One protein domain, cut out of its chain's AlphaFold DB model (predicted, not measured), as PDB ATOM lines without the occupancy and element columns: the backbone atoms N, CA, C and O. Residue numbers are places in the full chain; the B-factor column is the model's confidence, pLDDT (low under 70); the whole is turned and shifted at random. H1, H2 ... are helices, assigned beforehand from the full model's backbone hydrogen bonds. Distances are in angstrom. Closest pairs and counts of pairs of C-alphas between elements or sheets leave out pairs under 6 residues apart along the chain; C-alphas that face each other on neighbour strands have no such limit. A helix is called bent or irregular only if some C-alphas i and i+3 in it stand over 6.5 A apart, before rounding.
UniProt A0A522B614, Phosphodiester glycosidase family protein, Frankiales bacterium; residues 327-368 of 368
ATOM      1  N   LEU A 327     -56.944  91.897   6.295       37.44
ATOM      2  CA  LEU A 327     -56.058  92.822   7.027       37.44
ATOM      3  C   LEU A 327     -55.016  92.168   7.934       37.44
ATOM      4  O   LEU A 327     -54.059  92.825   8.339       37.44
ATOM      5  N   LEU A 328     -55.144  90.872   8.207       38.72
ATOM      6  CA  LEU A 328     -54.060  90.105   8.823       38.72
ATOM      7  C   LEU A 328     -52.913  89.836   7.829       38.72
ATOM      8  O   LEU A 328     -51.840  89.420   8.246       38.72
ATOM      9  N   GLY A 329     -53.105  90.103   6.532       43.75
ATOM     10  CA  GLY A 329     -52.147  89.784   5.475       43.75
ATOM     11  C   GLY A 329     -50.811  90.528   5.585       43.75
ATOM     12  O   GLY A 329     -49.793  89.865   5.736       43.75
ATOM     13  N   PRO A 330     -50.736  91.870   5.536       44.91
ATOM     14  CA  PRO A 330     -49.442  92.550   5.394       44.91
ATOM     15  C   PRO A 330     -48.582  92.502   6.666       44.91
ATOM     16  O   PRO A 330     -47.419  92.118   6.615       44.91
ATOM     17  N   ALA A 331     -49.160  92.813   7.831       42.97
ATOM     18  CA  ALA A 331     -48.419  92.853   9.095       42.97
ATOM     19  C   ALA A 331     -48.017  91.458   9.618       42.97
ATOM     20  O   ALA A 331     -47.006  91.343  10.305       42.97
ATOM     21  N   ALA A 332     -48.765  90.397   9.282       46.47
ATOM     22  CA  ALA A 332     -48.399  89.018   9.622       46.47
ATOM     23  C   ALA A 332     -47.599  88.298   8.520       46.47
ATOM     24  O   ALA A 332     -47.304  87.116   8.680       46.47
ATOM     25  N   THR A 333     -47.264  88.961   7.405       51.97
ATOM     26  CA  THR A 333     -46.364  88.436   6.349       51.97
ATOM     27  C   THR A 333     -45.056  89.224   6.238       51.97
ATOM     28  O   THR A 333     -44.086  88.728   5.643       51.97
ATOM     29  N   ASP A 334     -45.001  90.403   6.869       65.38
ATOM     30  CA  ASP A 334     -43.824  91.260   6.971       65.38
ATOM     31  C   ASP A 334     -42.669  90.526   7.685       65.38
ATOM     32  O   ASP A 334     -42.800  90.181   8.867       65.38
ATOM     33  N   PRO A 335     -41.528  90.277   7.009       61.84
ATOM     34  CA  PRO A 335     -40.353  89.676   7.636       61.84
ATOM     35  C   PRO A 335     -39.841  90.435   8.872       61.84
ATOM     36  O   PRO A 335     -39.180  89.819   9.704       61.84
ATOM     37  N   ALA A 336     -40.142  91.731   9.003       65.88
ATOM     38  CA  ALA A 336     -39.783  92.562  10.151       65.88
ATOM     39  C   ALA A 336     -40.808  92.514  11.305       65.88
ATOM     40  O   ALA A 336     -40.577  93.106  12.357       65.88
ATOM     41  N   SER A 337     -41.930  91.803  11.145       73.12
ATOM     42  CA  SER A 337     -42.901  91.580  12.224       73.12
ATOM     43  C   SER A 337     -42.354  90.649  13.312       73.12
ATOM     44  O   SER A 337     -41.437  89.860  13.079       73.12
ATOM     45  N   THR A 338     -42.979  90.649  14.495       73.88
ATOM     46  CA  THR A 338     -42.663  89.693  15.575       73.88
ATOM     47  C   THR A 338     -42.750  88.237  15.100       73.88
ATOM     48  O   THR A 338     -41.940  87.408  15.507       73.88
ATOM     49  N   GLY A 339     -43.690  87.925  14.200       77.44
ATOM     50  CA  GLY A 339     -43.801  86.605  13.577       77.44
ATOM     51  C   GLY A 339     -42.677  86.305  12.586       77.44
ATOM     52  O   GLY A 339     -42.159  85.191  12.591       77.44
ATOM     53  N   GLY A 340     -42.249  87.297  11.800       75.31
ATOM     54  CA  GLY A 340     -41.126  87.172  10.869       75.31
ATOM     55  C   GLY A 340     -39.782  86.989  11.568       75.31
ATOM     56  O   GLY A 340     -39.003  86.112  11.186       75.31
ATOM     57  N   LEU A 341     -39.554  87.730  12.654       79.31
ATOM     58  CA  LEU A 341     -38.397  87.560  13.529       79.31
ATOM     59  C   LEU A 341     -38.411  86.190  14.220       79.31
ATOM     60  O   LEU A 341     -37.402  85.487  14.198       79.31
ATOM     61  N   ALA A 342     -39.549  85.779  14.790       81.00
ATOM     62  CA  ALA A 342     -39.686  84.472  15.430       81.00
ATOM     63  C   ALA A 342     -39.432  83.329  14.429       81.00
ATOM     64  O   ALA A 342     -38.652  82.421  14.696       81.00
ATOM     65  N   ASP A 343     -40.000  83.401  13.228       85.94
ATOM     66  CA  ASP A 343     -39.796  82.403  12.179       85.94
ATOM     67  C   ASP A 343     -38.343  82.363  11.653       85.94
ATOM     68  O   ASP A 343     -37.813  81.288  11.360       85.94
ATOM     69  N   ALA A 344     -37.650  83.507  11.593       80.56
ATOM     70  CA  ALA A 344     -36.221  83.569  11.272       80.56
ATOM     71  C   ALA A 344     -35.342  82.927  12.359       80.56
ATOM     72  O   ALA A 344     -34.462  82.127  12.038       80.56
ATOM     73  N   LEU A 345     -35.614  83.218  13.634       79.25
ATOM     74  CA  LEU A 345     -34.921  82.611  14.774       79.25
ATOM     75  C   LEU A 345     -35.146  81.092  14.823       79.25
ATOM     76  O   LEU A 345     -34.196  80.333  15.014       79.25
ATOM     77  N   ARG A 346     -36.375  80.637  14.548       90.62
ATOM     78  CA  ARG A 346     -36.715  79.213  14.454       90.62
ATOM     79  C   ARG A 346     -35.938  78.501  13.343       90.62
ATOM     80  O   ARG A 346     -35.379  77.434  13.581       90.62
ATOM     81  N   ARG A 347     -35.841  79.095  12.145       84.94
ATOM     82  CA  ARG A 347     -35.022  78.555  11.037       84.94
ATOM     83  C   ARG A 347     -33.528  78.510  11.355       84.94
ATOM     84  O   ARG A 347     -32.835  77.638  10.844       84.94
ATOM     85  N   ALA A 348     -33.047  79.420  12.198       86.25
ATOM     86  CA  ALA A 348     -31.671  79.433  12.685       86.25
ATOM     87  C   ALA A 348     -31.413  78.418  13.824       86.25
ATOM     88  O   ALA A 348     -30.312  78.382  14.367       86.25
ATOM     89  N   GLY A 349     -32.404  77.592  14.194       88.00
ATOM     90  CA  GLY A 349     -32.270  76.556  15.224       88.00
ATOM     91  C   GLY A 349     -32.402  77.069  16.661       88.00
ATOM     92  O   GLY A 349     -32.105  76.334  17.604       88.00
ATOM     93  N   VAL A 350     -32.851  78.315  16.851       90.19
ATOM     94  CA  VAL A 350     -33.105  78.880  18.179       90.19
ATOM     95  C   VAL A 350     -34.394  78.281  18.738       90.19
ATOM     96  O   VAL A 350     -35.446  78.351  18.103       90.19
ATOM     97  N   ARG A 351     -34.330  77.705  19.944       92.50
ATOM     98  CA  ARG A 351     -35.515  77.185  20.639       92.50
ATOM     99  C   ARG A 351     -36.355  78.353  21.153       92.50
ATOM    100  O   ARG A 351     -35.885  79.123  21.990       92.50
ATOM    101  N   LEU A 352     -37.587  78.464  20.671       86.25
ATOM    102  CA  LEU A 352     -38.489  79.546  21.042       86.25
ATOM    103  C   LEU A 352     -39.389  79.153  22.227       86.25
ATOM    104  O   LEU A 352     -39.744  77.981  22.380       86.25
ATOM    105  N   PRO A 353     -39.784  80.113  23.079       77.19
ATOM    106  CA  PRO A 353     -40.850  79.902  24.049       77.19
ATOM    107  C   PRO A 353     -42.225  79.716  23.357       77.19
ATOM    108  O   PRO A 353     -42.401  80.117  22.203       77.19
ATOM    109  N   PRO A 354     -43.217  79.084  24.024       76.56
ATOM    110  CA  PRO A 354     -44.447  78.593  23.377       76.56
ATOM    111  C   PRO A 354     -45.322  79.663  22.709       76.56
ATOM    112  O   PRO A 354     -46.101  79.375  21.805       76.56
ATOM    113  N   ASP A 355     -45.251  80.894  23.188       55.56
ATOM    114  CA  ASP A 355     -45.895  82.077  22.624       55.56
ATOM    115  C   ASP A 355     -45.238  82.535  21.316       55.56
ATOM    116  O   ASP A 355     -45.947  82.824  20.347       55.56
ATOM    117  N   LEU A 356     -43.906  82.516  21.245       65.12
ATOM    118  CA  LEU A 356     -43.169  82.814  20.017       65.12
ATOM    119  C   LEU A 356     -43.254  81.674  18.994       65.12
ATOM    120  O   LEU A 356     -43.339  81.966  17.804       65.12
ATOM    121  N   GLU A 357     -43.352  80.413  19.427       80.31
ATOM    122  CA  GLU A 357     -43.668  79.286  18.529       80.31
ATOM    123  C   GLU A 357     -45.033  79.473  17.855       80.31
ATOM    124  O   GLU A 357     -45.144  79.424  16.630       80.31
ATOM    125  N   ARG A 358     -46.081  79.796  18.631       73.12
ATOM    126  CA  ARG A 358     -47.421  80.067  18.075       73.12
ATOM    127  C   ARG A 358     -47.420  81.236  17.088       73.12
ATOM    128  O   ARG A 358     -48.161  81.208  16.104       73.12
ATOM    129  N   THR A 359     -46.593  82.245  17.346       68.25
ATOM    130  CA  THR A 359     -46.468  83.440  16.501       68.25
ATOM    131  C   THR A 359     -45.687  83.140  15.211       68.25
ATOM    132  O   THR A 359     -46.116  83.551  14.134       68.25
ATOM    133  N   ALA A 360     -44.605  82.354  15.287       78.19
ATOM    134  CA  ALA A 360     -43.856  81.861  14.127       78.19
ATOM    135  C   ALA A 360     -44.706  80.936  13.240       78.19
ATOM    136  O   ALA A 360     -44.641  80.995  12.015       78.19
ATOM    137  N   ASP A 361     -45.551  80.105  13.847       77.50
ATOM    138  CA  ASP A 361     -46.494  79.239  13.144       77.50
ATOM    139  C   ASP A 361     -47.588  80.018  12.411       77.50
ATOM    140  O   ASP A 361     -47.948  79.677  11.281       77.50
ATOM    141  N   ALA A 362     -48.119  81.071  13.034       66.38
ATOM    142  CA  ALA A 362     -49.080  81.962  12.393       66.38
ATOM    143  C   ALA A 362     -48.455  82.692  11.190       66.38
ATOM    144  O   ALA A 362     -49.077  82.753  10.132       66.38
ATOM    145  N   PHE A 363     -47.205  83.145  11.324       76.25
ATOM    146  CA  PHE A 363     -46.428  83.769  10.251       76.25
ATOM    147  C   PHE A 363     -46.057  82.798   9.115       76.25
ATOM    148  O   PHE A 363     -46.124  83.133   7.939       76.25
ATOM    149  N   ALA A 364     -45.686  81.558   9.428       76.19
ATOM    150  CA  ALA A 364     -45.341  80.574   8.401       76.19
ATOM    151  C   ALA A 364     -46.565  80.108   7.596       76.19
ATOM    152  O   ALA A 364     -46.437  79.773   6.418       76.19
ATOM    153  N   ARG A 365     -47.755  80.087   8.215       74.00
ATOM    154  CA  ARG A 365     -49.023  79.784   7.530       74.00
ATOM    155  C   ARG A 365     -49.501  80.920   6.633       74.00
ATOM    156  O   ARG A 365     -50.130  80.630   5.625       74.00
ATOM    157  N   SER A 366     -49.189  82.176   6.960       64.88
ATOM    158  CA  SER A 366     -49.571  83.336   6.141       64.88
ATOM    159  C   SER A 366     -48.763  83.461   4.838       64.88
ATOM    160  O   SER A 366     -49.136  84.241   3.968       64.88
ATOM    161  N   ARG A 367     -47.673  82.689   4.688       61.75
ATOM    162  CA  ARG A 367     -46.798  82.649   3.500       61.75
ATOM    163  C   ARG A 367     -47.053  81.475   2.537       61.75
ATOM    164  O   ARG A 367     -46.279  81.325   1.593       61.75
ATOM    165  N   ARG A 368     -48.053  80.624   2.794       55.16
ATOM    166  CA  ARG A 368     -48.390  79.465   1.944       55.16
ATOM    167  C   ARG A 368     -49.527  79.745   0.981       55.16
ATOM    168  O   ARG A 368     -50.436  80.508   1.368       55.16
TER     169      ARG A 368
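Overview. This is residues 327 to 368 of the 368 residues of the protein "Phosphodiester glycosidase family protein" of Frankiales bacterium (UniProt A0A522B614). Two short helices, H1 and H2, cross near their middles almost at a right angle, as an X, and a loop, residues 348 to 353, swings from the end of one to the start of the other. An irregular lead-in, residues 327 to 337, comes before the crossed pair, and its first residue makes one end of the long axis. The printed part has 42 residues with two named helices, H1 then H2, and no named strand; the class is all helix, with 22 residues in the helices. The whole is compact, with a radius of gyration of the C-alphas of 9.4 A, yet elongated in outline, with spans of 29 by 17 by 16 A.

Along the chain. The printed part begins at Leu 327, whose C-alpha is at (-56.058, 92.822, 7.027). H1, residues 338 to 347, begins with C-alpha 338 at (-42.663, 89.693, 15.575) and measures 14.2 A from first to last C-alpha. H2, residues 354 to 365, measures 16.5 A and ends with C-alpha 365 at (-49.023, 79.784, 7.530).

Arrangement. H1 and H2 touch, with 19 pairs of C-alphas within 8 A. Their closest C-alphas are those of Asp 343 and Ala 360, 4.5 A apart. Their lines are about perpendicular, at 88 degrees, and their centres are 8.0 A apart. In both H1 and H2 every O i to N i+4 pair is within hydrogen-bond range.

Size, cuts and confidence. The two C-alphas farthest apart are those of Leu 327 and Gly 349, at 30.0 A. The printed part has no cut and ends at Arg 368, the chain's last residue. The link from H1 to H2, of 6 residues, is short. The mean pLDDT of the printed part is 70.2; residues 327 to 336, 355 to 356, 359, 362 and 366 to 368 are under 70.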